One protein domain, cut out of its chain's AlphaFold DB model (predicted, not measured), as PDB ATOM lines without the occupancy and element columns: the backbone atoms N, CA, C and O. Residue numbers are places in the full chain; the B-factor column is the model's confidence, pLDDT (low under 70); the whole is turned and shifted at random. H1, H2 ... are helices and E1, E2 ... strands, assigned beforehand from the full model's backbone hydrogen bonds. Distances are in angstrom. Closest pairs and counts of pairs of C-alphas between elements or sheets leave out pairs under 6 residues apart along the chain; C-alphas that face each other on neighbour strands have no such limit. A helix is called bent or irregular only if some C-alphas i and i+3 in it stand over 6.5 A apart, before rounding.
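What this domain is: This is residues 11 to 90 of the 114 residues of an uncharacterized protein of Deltaproteobacteria bacterium (UniProt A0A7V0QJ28). A small sheet of three strands forms the middle, with H1 running along one face and H2 standing up from the other at one end of the sheet, while residues 62 to 90 make a long, wide loop and tail beyond the other end. The printed part has 80 residues, with E1, H1, E2, H2 and E3 along it; the sheet, order E1 - E3 - E2, is all antiparallel. The class is mixed, helices and strands, with under half of the residues in named elements. The whole is compact, radius of gyration of the C-alphas 13.1 A, and spans 36 by 33 by 19 A.

Where its parts are: E1, residues 11 to 13, begins at C-alpha 11 (42.429, -16.219, 32.509) and is 6.3 A long. H1, residues 18 to 29, is 17.2 A long and irregular: C-alphas 19 and 22 are 7.8 A apart. E2, residues 34 to 39, measures 14.2 A, and H2, residues 40 to 47, 10.5 A. E3, residues 57 to 61, measures 13.3 A and ends at C-alpha 61 (45.665, -22.392, 27.742).

How they stand to each other: E1 and E3 are antiparallel at 148 degrees, with N 11 and O 59 at 2.9 A. E3 and E2 are antiparallel at 165 degrees, with N 58 and O 38 at 2.8 A. E1, H1 and E2 make a split strand-helix-strand unit, two strands running the same way with E3 between them, and its crossover is right-handed. In three layers, helices on both faces of the sheet, H1 and H2 lie on opposite faces and are apart. H1 lies over E3 and E2, height 9.2 A, along the strands at 19 degrees to E2 on the local plane; its closest C-alphas to E2 are those of Ser 29 and Val 37, 6.1 A. H2 lies over E2, height 6.8 A; its closest C-alphas to E3 are those of Arg 40 and Cys 57, 4.8 A. Every O i to N i+4 pair is within hydrogen-bond range in H2, and 6 of 8 in H1.

The domain as a whole: The C-alphas farthest apart, of Ser 19 and Val 90, are 38.3 A apart. The printed part has no cut, and no link between named elements is long. No printed residue is under 70 in pLDDT.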
ATOM      1  N   ALA A  11      43.571 -17.081  32.247       96.94
ATOM      2  CA  ALA A  11      42.429 -16.219  32.509       96.94
ATOM      3  C   ALA A  11      41.811 -16.508  33.882       96.94
ATOM      4  O   ALA A  11      41.795 -17.642  34.360       96.94
ATOM      5  N   TYR A  12      41.263 -15.462  34.497       97.25
ATOM      6  CA  TYR A  12      40.390 -15.576  35.660       97.25
ATOM      7  C   TYR A  12      38.949 -15.372  35.217       97.25
ATOM      8  O   TYR A  12      38.624 -14.345  34.620       97.25
ATOM      9  N   VAL A  13      38.089 -16.334  35.533       96.56
ATOM     10  CA  VAL A  13      36.669 -16.288  35.178       96.56
ATOM     11  C   VAL A  13      35.855 -16.002  36.431       96.56
ATOM     12  O   VAL A  13      36.044 -16.644  37.464       96.56
ATOM     13  N   PHE A  14      34.959 -15.024  36.337       96.88
ATOM     14  CA  PHE A  14      34.027 -14.649  37.398       96.88
ATOM     15  C   PHE A  14      32.623 -15.076  36.988       96.88
ATOM     16  O   PHE A  14      32.177 -14.765  35.884       96.88
ATOM     17  N   LEU A  15      31.940 -15.801  37.867       96.25
ATOM     18  CA  LEU A  15      30.611 -16.338  37.612       96.25
ATOM     19  C   LEU A  15      29.547 -15.417  38.189       96.25
ATOM     20  O   LEU A  15      29.627 -14.999  39.341       96.25
ATOM     21  N   GLU A  16      28.488 -15.174  37.419       95.94
ATOM     22  CA  GLU A  16      27.302 -14.487  37.942       95.94
ATOM     23  C   GLU A  16      26.614 -15.310  39.039       95.94
ATOM     24  O   GLU A  16      26.077 -14.763  40.003       95.94
ATOM     25  N   LYS A  17      26.631 -16.643  38.900       95.12
ATOM     26  CA  LYS A  17      26.033 -17.586  39.847       95.12
ATOM     27  C   LYS A  17      27.043 -18.657  40.225       95.12
ATOM     28  O   LYS A  17      27.262 -19.605  39.486       95.12
ATOM     29  N   VAL A  18      27.587 -18.566  41.434       90.81
ATOM     30  CA  VAL A  18      28.534 -19.566  41.966       90.81
ATOM     31  C   VAL A  18      27.945 -20.988  41.986       90.81
ATOM     32  O   VAL A  18      28.688 -21.963  41.913       90.81
ATOM     33  N   SER A  19      26.616 -21.135  42.019       94.69
ATOM     34  CA  SER A  19      25.945 -22.438  41.955       94.69
ATOM     35  C   SER A  19      26.183 -23.208  40.650       94.69
ATOM     36  O   SER A  19      25.985 -24.415  40.646       94.69
ATOM     37  N   THR A  20      26.603 -22.551  39.561       95.88
ATOM     38  CA  THR A  20      26.890 -23.205  38.267       95.88
ATOM     39  C   THR A  20      28.355 -23.624  38.127       95.88
ATOM     40  O   THR A  20      28.786 -23.978  37.036       95.88
ATOM     41  N   MET A  21      29.146 -23.561  39.206       95.38
ATOM     42  CA  MET A  21      30.588 -23.826  39.167       95.38
ATOM     43  C   MET A  21      30.926 -25.165  38.506       95.38
ATOM     44  O   MET A  21      31.773 -25.197  37.624       95.38
ATOM     45  N   THR A  22      30.280 -26.257  38.921       95.88
ATOM     46  CA  THR A  22      30.590 -27.597  38.401       95.88
ATOM     47  C   THR A  22      30.372 -27.675  36.893       95.88
ATOM     48  O   THR A  22      31.290 -28.039  36.171       95.88
ATOM     49  N   GLU A  23      29.213 -27.218  36.416       96.75
ATOM     50  CA  GLU A  23      28.887 -27.189  34.985       96.75
ATOM     51  C   GLU A  23      29.884 -26.339  34.188       96.75
ATOM     52  O   GLU A  23      30.263 -26.703  33.079       96.75
ATOM     53  N   VAL A  24      30.343 -25.217  34.755       96.69
ATOM     54  CA  VAL A  24      31.351 -24.363  34.118       96.69
ATOM     55  C   VAL A  24      32.713 -25.047  34.051       96.69
ATOM     56  O   VAL A  24      33.372 -24.956  33.019       96.69
ATOM     57  N   LEU A  25      33.164 -25.690  35.131       96.31
ATOM     58  CA  LEU A  25      34.449 -26.393  35.141       96.31
ATOM     59  C   LEU A  25      34.461 -27.510  34.095       96.31
ATOM     60  O   LEU A  25      35.430 -27.608  33.342       96.31
ATOM     61  N   ASP A  26      33.379 -28.286  34.018       97.25
ATOM     62  CA  ASP A  26      33.227 -29.363  33.042       97.25
ATOM     63  C   ASP A  26      33.229 -28.794  31.617       97.25
ATOM     64  O   ASP A  26      34.075 -29.163  30.805       97.25
ATOM     65  N   ALA A  27      32.372 -27.804  31.341       97.19
ATOM     66  CA  ALA A  27      32.273 -27.196  30.016       97.19
ATOM     67  C   ALA A  27      33.591 -26.559  29.554       97.19
ATOM     68  O   ALA A  27      33.972 -26.720  28.400       97.19
ATOM     69  N   LEU A  28      34.304 -25.843  30.432       96.88
ATOM     70  CA  LEU A  28      35.590 -25.226  30.090       96.88
ATOM     71  C   LEU A  28      36.676 -26.271  29.822       96.88
ATOM     72  O   LEU A  28      37.500 -26.061  28.938       96.88
ATOM     73  N   SER A  29      36.676 -27.383  30.561       96.94
ATOM     74  CA  SER A  29      37.670 -28.452  30.400       96.94
ATOM     75  C   SER A  29      37.501 -29.229  29.090       96.94
ATOM     76  O   SER A  29      38.438 -29.883  28.641       96.94
ATOM     77  N   GLU A  30      36.323 -29.160  28.468       97.50
ATOM     78  CA  GLU A  30      36.039 -29.787  27.173       97.50
ATOM     79  C   GLU A  30      36.398 -28.898  25.969       97.50
ATOM     80  O   GLU A  30      36.388 -29.372  24.830       97.50
ATOM     81  N   ILE A  31      36.719 -27.615  26.183       96.44
ATOM     82  CA  ILE A  31      37.042 -26.684  25.094       96.44
ATOM     83  C   ILE A  31      38.436 -26.999  24.530       96.44
ATOM     84  O   ILE A  31      39.422 -26.942  25.271       96.44
ATOM     85  N   PRO A  32      38.571 -27.246  23.211       96.00
ATOM     86  CA  PRO A  32      39.877 -27.388  22.579       96.00
ATOM     87  C   PRO A  32      40.772 -26.170  22.843       96.00
ATOM     88  O   PRO A  32      40.358 -25.027  22.653       96.00
ATOM     89  N   GLY A  33      42.007 -26.417  23.280       96.62
ATOM     90  CA  GLY A  33      42.966 -25.367  23.624       96.62
ATOM     91  C   GLY A  33      42.913 -24.889  25.077       96.62
ATOM     92  O   GLY A  33      43.792 -24.131  25.489       96.62
ATOM     93  N   VAL A  34      41.940 -25.346  25.874       98.06
ATOM     94  CA  VAL A  34      42.009 -25.269  27.338       98.06
ATOM     95  C   VAL A  34      42.767 -26.493  27.844       98.06
ATOM     96  O   VAL A  34      42.330 -27.624  27.668       98.06
ATOM     97  N   GLU A  35      43.914 -26.270  28.479       98.38
ATOM     98  CA  GLU A  35      44.736 -27.352  29.030       98.38
ATOM     99  C   GLU A  35      44.282 -27.750  30.435       98.38
ATOM    100  O   GLU A  35      44.292 -28.927  30.796       98.38
ATOM    101  N   ALA A  36      43.910 -26.767  31.257       98.19
ATOM    102  CA  ALA A  36      43.503 -27.020  32.630       98.19
ATOM    103  C   ALA A  36      42.563 -25.940  33.162       98.19
ATOM    104  O   ALA A  36      42.704 -24.752  32.863       98.19
ATOM    105  N   VAL A  37      41.658 -26.362  34.042       98.38
ATOM    106  CA  VAL A  37      40.762 -25.482  34.787       98.38
ATOM    107  C   VAL A  37      40.871 -25.817  36.267       98.38
ATOM    108  O   VAL A  37      40.810 -26.979  36.660       98.38
ATOM    109  N   TYR A  38      41.031 -24.796  37.100       98.12
ATOM    110  CA  TYR A  38      41.114 -24.932  38.550       98.12
ATOM    111  C   TYR A  38      40.041 -24.075  39.200       98.12
ATOM    112  O   TYR A  38      39.919 -22.893  38.874       98.12
ATOM    113  N   SER A  39      39.322 -24.597  40.194       97.69
ATOM    114  CA  SER A  39      38.528 -23.725  41.064       97.69
ATOM    115  C   SER A  39      39.429 -22.701  41.769       97.69
ATOM    116  O   SER A  39      40.630 -22.920  41.943       97.69
ATOM    117  N   ARG A  40      38.857 -21.602  42.277       97.62
ATOM    118  CA  ARG A  40      39.566 -20.593  43.090       97.62
ATOM    119  C   ARG A  40      40.422 -21.239  44.179       97.62
ATOM    120  O   ARG A  40      41.569 -20.850  44.399       97.62
ATOM    121  N   LYS A  41      39.867 -22.234  44.880       97.38
ATOM    122  CA  LYS A  41      40.544 -22.931  45.983       97.38
ATOM    123  C   LYS A  41      41.717 -23.783  45.500       97.38
ATOM    124  O   LYS A  41      42.746 -23.835  46.170       97.38
ATOM    125  N   GLU A  42      41.560 -24.474  44.378       98.06
ATOM    126  CA  GLU A  42      42.625 -25.303  43.811       98.06
ATOM    127  C   GLU A  42      43.722 -24.434  43.205       98.06
ATOM    128  O   GLU A  42      44.884 -24.620  43.546       98.06
ATOM    129  N   GLY A  43      43.354 -23.430  42.405       97.88
ATOM    130  CA  GLY A  43      44.291 -22.515  41.761       97.88
ATOM    131  C   GLY A  43      45.103 -21.714  42.778       97.88
ATOM    132  O   GLY A  43      46.327 -21.675  42.693       97.88
ATOM    133  N   SER A  44      44.457 -21.154  43.808       98.31
ATOM    134  CA  SER A  44      45.173 -20.455  44.892       98.31
ATOM    135  C   SER A  44      46.197 -21.338  45.594       98.31
ATOM    136  O   SER A  44      47.320 -20.902  45.833       98.31
ATOM    137  N   ARG A  45      45.853 -22.598  45.868       98.25
ATOM    138  CA  ARG A  45      46.778 -23.550  46.486       98.25
ATOM    139  C   ARG A  45      47.901 -23.959  45.541       98.25
ATOM    140  O   ARG A  45      49.049 -23.997  45.961       98.25
ATOM    141  N   HIS A  46      47.566 -24.296  44.299       96.88
ATOM    142  CA  HIS A  46      48.515 -24.827  43.328       96.88
ATOM    143  C   HIS A  46      49.553 -23.772  42.928       96.88
ATOM    144  O   HIS A  46      50.739 -24.077  42.836       96.88
ATOM    145  N   PHE A  47      49.114 -22.527  42.731       96.81
ATOM    146  CA  PHE A  47      49.951 -21.438  42.225       96.81
ATOM    147  C   PHE A  47      50.404 -20.451  43.311       96.81
ATOM    148  O   PHE A  47      51.076 -19.473  42.997       96.81
ATOM    149  N   GLY A  48      50.040 -20.673  44.580       96.50
ATOM    150  CA  GLY A  48      50.380 -19.762  45.679       96.50
ATOM    151  C   GLY A  48      49.725 -18.381  45.551       96.50
ATOM    152  O   GLY A  48      50.347 -17.372  45.874       96.50
ATOM    153  N   LEU A  49      48.486 -18.318  45.050       97.62
ATOM    154  CA  LEU A  49      47.765 -17.063  44.799       97.62
ATOM    155  C   LEU A  49      46.890 -16.660  45.987       97.62
ATOM    156  O   LEU A  49      46.397 -17.490  46.751       97.62
ATOM    157  N   MET A  50      46.614 -15.362  46.080       98.12
ATOM    158  CA  MET A  50      45.632 -14.811  47.010       98.12
ATOM    159  C   MET A  50      44.214 -15.095  46.498       98.12
ATOM    160  O   MET A  50      43.791 -14.539  45.485       98.12
ATOM    161  N   ALA A  51      43.482 -15.976  47.182       97.81
ATOM    162  CA  ALA A  51      42.167 -16.444  46.735       97.81
ATOM    163  C   ALA A  51      41.129 -15.313  46.579       97.81
ATOM    164  O   ALA A  51      40.255 -15.396  45.721       97.81
ATOM    165  N   ASP A  52      41.237 -14.252  47.378       97.31
ATOM    166  CA  ASP A  52      40.390 -13.052  47.343       97.31
ATOM    167  C   ASP A  52      40.699 -12.110  46.166       97.31
ATOM    168  O   ASP A  52      39.951 -11.166  45.923       97.31
ATOM    169  N   ARG A  53      41.783 -12.360  45.418       97.56
ATOM    170  CA  ARG A  53      42.226 -11.541  44.276       97.56
ATOM    171  C   ARG A  53      42.107 -12.236  42.922       97.56
ATOM    172  O   ARG A  53      42.598 -11.708  41.926       97.56
ATOM    173  N   ILE A  54      41.474 -13.404  42.875       98.06
ATOM    174  CA  ILE A  54      41.283 -14.178  41.645       98.06
ATOM    175  C   ILE A  54      39.801 -14.489  41.406       98.06
ATOM    176  O   ILE A  54      38.959 -14.392  42.306       98.06
ATOM    177  N   GLY A  55      39.500 -14.877  40.167       97.25
ATOM    178  CA  GLY A  55      38.175 -15.325  39.746       97.25
ATOM    179  C   GLY A  55      37.682 -16.554  40.504       97.25
ATOM    180  O   GLY A  55      38.362 -17.112  41.366       97.25
ATOM    181  N   ASP A  56      36.464 -16.972  40.189       97.94
ATOM    182  CA  ASP A  56      35.881 -18.201  40.718       97.94
ATOM    183  C   ASP A  56      36.626 -19.432  40.188       97.94
ATOM    184  O   ASP A  56      36.791 -20.404  40.929       97.94
ATOM    185  N   CYS A  57      37.170 -19.366  38.972       97.25
ATOM    186  CA  CYS A  57      38.135 -20.336  38.467       97.25
ATOM    187  C   CYS A  57      39.296 -19.676  37.706       97.25
ATOM    188  O   CYS A  57      39.228 -18.521  37.269       97.25
ATOM    189  N   VAL A  58      40.387 -20.430  37.601       98.25
ATOM    190  CA  VAL A  58      41.581 -20.126  36.811       98.25
ATOM    191  C   VAL A  58      41.599 -21.081  35.628       98.25
ATOM    192  O   VAL A  58      41.505 -22.290  35.822       98.25
ATOM    193  N   VAL A  59      41.729 -20.542  34.422       98.38
ATOM    194  CA  VAL A  59      41.782 -21.307  33.172       98.38
ATOM    195  C   VAL A  59      43.161 -21.130  32.564       98.38
ATOM    196  O   VAL A  59      43.640 -19.997  32.475       98.38
ATOM    197  N   LEU A  60      43.789 -22.226  32.150       98.50
ATOM    198  CA  LEU A  60      45.092 -22.235  31.492       98.50
ATOM    199  C   LEU A  60      44.954 -22.743  30.060       98.50
ATOM    200  O   LEU A  60      44.274 -23.737  29.806       98.50
ATOM    201  N   ALA A  61      45.599 -22.033  29.146       98.12
ATOM    202  CA  ALA A  61      45.665 -22.392  27.742       98.12
ATOM    203  C   ALA A  61      46.735 -23.463  27.502       98.12
ATOM    204  O   ALA A  61      47.731 -23.527  28.229       98.12
ATOM    205  N   ASP A  62      46.532 -24.253  26.452       97.88
ATOM    206  CA  ASP A  62      47.580 -25.075  25.848       97.88
ATOM    207  C   ASP A  62      48.672 -24.178  25.222       97.88
ATOM    208  O   ASP A  62      48.510 -22.967  25.050       97.88
ATOM    209  N   LYS A  63      49.804 -24.779  24.866       97.25
ATOM    210  CA  LYS A  63      51.052 -24.137  24.450       97.25
ATOM    211  C   LYS A  63      50.909 -23.105  23.337       97.25
ATOM    212  O   LYS A  63      51.567 -22.068  23.380       97.25
ATOM    213  N   ASP A  64      50.088 -23.404  22.337       96.69
ATOM    214  CA  ASP A  64      49.934 -22.580  21.134       96.69
ATOM    215  C   ASP A  64      48.607 -21.794  21.135       96.69
ATOM    216  O   ASP A  64      48.141 -21.338  20.091       96.69
ATOM    217  N   VAL A  65      47.993 -21.615  22.312       97.12
ATOM    218  CA  VAL A  65      46.682 -20.975  22.483       97.12
ATOM    219  C   VAL A  65      46.784 -19.754  23.397       97.12
ATOM    220  O   VAL A  65      47.544 -19.711  24.364       97.12
ATOM    221  N   VAL A  66      45.991 -18.725  23.093       96.62
ATOM    222  CA  VAL A  66      45.836 -17.534  23.936       96.62
ATOM    223  C   VAL A  66      44.364 -17.215  24.144       96.62
ATOM    224  O   VAL A  66      43.555 -17.311  23.223       96.62
ATOM    225  N   PHE A  67      44.022 -16.760  25.343       96.00
ATOM    226  CA  PHE A  67      42.709 -16.213  25.653       96.00
ATOM    227  C   PHE A  67      42.702 -14.707  25.466       96.00
ATOM    228  O   PHE A  67      43.680 -14.025  25.772       96.00
ATOM    229  N   GLY A  68      41.576 -14.177  25.003       92.44
ATOM    230  CA  GLY A  68      41.416 -12.756  24.763       92.44
ATOM    231  C   GLY A  68      39.998 -12.384  24.384       92.44
ATOM    232  O   GLY A  68      39.088 -13.214  24.383       92.44
ATOM    233  N   LYS A  69      39.809 -11.107  24.054       89.50
ATOM    234  CA  LYS A  69      38.529 -10.608  23.557       89.50
ATOM    235  C   LYS A  69      38.546 -10.589  22.035       89.50
ATOM    236  O   LYS A  69      39.241  -9.773  21.435       89.50
ATOM    237  N   PHE A  70      37.724 -11.439  21.439       86.88
ATOM    238  CA  PHE A  70      37.572 -11.563  19.995       86.88
ATOM    239  C   PHE A  70      36.116 -11.342  19.571       86.88
ATOM    240  O   PHE A  70      35.204 -11.323  20.398       86.88
ATOM    241  N   THR A  71      35.895 -11.139  18.272       87.44
ATOM    242  CA  THR A  71      34.550 -11.031  17.674       87.44
ATOM    243  C   THR A  71      33.901 -12.391  17.416       87.44
ATOM    244  O   THR A  71      32.695 -12.456  17.196       87.44
ATOM    245  N   SER A  72      34.692 -13.463  17.435       89.69
ATOM    246  CA  SER A  72      34.279 -14.862  17.320       89.69
ATOM    247  C   SER A  72      34.897 -15.680  18.454       89.69
ATOM    248  O   SER A  72      35.824 -15.221  19.116       89.69
ATOM    249  N   CYS A  73      34.379 -16.887  18.688       87.12
ATOM    250  CA  CYS A  73      34.877 -17.775  19.744       87.12
ATOM    251  C   CYS A  73      36.320 -18.242  19.507       87.12
ATOM    252  O   CYS A  73      37.052 -18.453  20.466       87.12
ATOM    253  N   GLU A  74      36.727 -18.358  18.245       91.31
ATOM    254  CA  GLU A  74      38.072 -18.748  17.838       91.31
ATOM    255  C   GLU A  74      38.541 -17.823  16.713       91.31
ATOM    256  O   GLU A  74      37.752 -17.427  15.843       91.31
ATOM    257  N   VAL A  75      39.809 -17.425  16.776       92.50
ATOM    258  CA  VAL A  75      40.473 -16.571  15.791       92.50
ATOM    259  C   VAL A  75      41.913 -17.040  15.664       92.50
ATOM    260  O   VAL A  75      42.636 -17.099  16.658       92.50
ATOM    261  N   GLU A  76      42.348 -17.321  14.439       92.38
ATOM    262  CA  GLU A  76      43.759 -17.571  14.166       92.38
ATOM    263  C   GLU A  76      44.556 -16.273  14.340       92.38
ATOM    264  O   GLU A  76      44.227 -15.226  13.773       92.38
ATOM    265  N   VAL A  77      45.614 -16.335  15.143       91.12
ATOM    266  CA  VAL A  77      46.468 -15.189  15.449       91.12
ATOM    267  C   VAL A  77      47.935 -15.559  15.280       91.12
ATOM    268  O   VAL A  77      48.359 -16.662  15.601       91.12
ATOM    269  N   SER A  78      48.743 -14.601  14.829       92.81
ATOM    270  CA  SER A  78      50.201 -14.742  14.768       92.81
ATOM    271  C   SER A  78      50.841 -13.882  15.855       92.81
ATOM    272  O   SER A  78      51.312 -12.770  15.592       92.81
ATOM    273  N   VAL A  79      50.845 -14.386  17.091       91.12
ATOM    274  CA  VAL A  79      51.417 -13.697  18.256       91.12
ATOM    275  C   VAL A  79      52.393 -14.592  19.007       91.12
ATOM    276  O   VAL A  79      52.305 -15.813  18.979       91.12
ATOM    277  N   ARG A  80      53.325 -13.964  19.721       94.25
ATOM    278  CA  ARG A  80      54.058 -14.611  20.811       94.25
ATOM    279  C   ARG A  80      53.487 -14.068  22.106       94.25
ATOM    280  O   ARG A  80      53.353 -12.851  22.221       94.25
ATOM    281  N   SER A  81      53.153 -14.935  23.049       94.31
ATOM    282  CA  SER A  81      52.622 -14.524  24.347       94.31
ATOM    283  C   SER A  81      53.177 -15.388  25.477       94.31
ATOM    284  O   SER A  81      54.158 -16.106  25.282       94.31
ATOM    285  N   HIS A  82      52.606 -15.231  26.665       95.94
ATOM    286  CA  HIS A  82      52.963 -15.948  27.877       95.94
ATOM    287  C   HIS A  82      51.775 -16.023  28.850       95.94
ATOM    288  O   HIS A  82      50.720 -15.417  28.631       95.94
ATOM    289  N   GLY A  83      51.982 -16.701  29.975       95.19
ATOM    290  CA  GLY A  83      51.074 -16.754  31.120       95.19
ATOM    291  C   GLY A  83      50.532 -18.151  31.420       95.19
ATOM    292  O   GLY A  83      49.906 -18.319  32.460       95.19
ATOM    293  N   SER A  84      50.783 -19.129  30.549       96.75
ATOM    294  CA  SER A  84      50.409 -20.530  30.736       96.75
ATOM    295  C   SER A  84      51.472 -21.298  31.539       96.75
ATOM    296  O   SER A  84      52.453 -20.738  32.045       96.75
ATOM    297  N   MET A  85      51.310 -22.622  31.623       97.38
ATOM    298  CA  MET A  85      52.334 -23.514  32.170       97.38
ATOM    299  C   MET A  85      53.567 -23.642  31.272       97.38
ATOM    300  O   MET A  85      54.637 -24.001  31.770       97.38
ATOM    301  N   HIS A  86      53.454 -23.332  29.981       97.94
ATOM    302  CA  HIS A  86      54.502 -23.574  28.987       97.94
ATOM    303  C   HIS A  86      55.624 -22.534  29.011       97.94
ATOM    304  O   HIS A  86      56.720 -22.804  28.522       97.94
ATOM    305  N   GLU A  87      55.411 -21.386  29.660       96.62
ATOM    306  CA  GLU A  87      56.425 -20.327  29.798       96.62
ATOM    307  C   GLU A  87      57.061 -20.269  31.196       96.62
ATOM    308  O   GLU A  87      57.831 -19.358  31.499       96.62
ATOM    309  N   ARG A  88      56.760 -21.238  32.071       94.88
ATOM    310  CA  ARG A  88      57.198 -21.214  33.477       94.88
ATOM    311  C   ARG A  88      58.693 -21.464  33.679       94.88
ATOM    312  O   ARG A  88      59.244 -21.084  34.710       94.88
ATOM    313  N   PHE A  89      59.326 -22.192  32.758       94.31
ATOM    314  CA  PHE A  89      60.730 -22.562  32.889       94.31
ATOM    315  C   PHE A  89      61.601 -21.399  32.426       94.31
ATOM    316  O   PHE A  89      61.699 -21.115  31.232       94.31
ATOM    317  N   VAL A  90      62.240 -20.734  33.385       93.31
ATOM    318  CA  VAL A  90      63.118 -19.591  33.135       93.31
ATOM    319  C   VAL A  90      64.537 -19.899  33.612       93.31
ATOM    320  O   VAL A  90      64.708 -20.499  34.677       93.31
TER     321      VAL A  90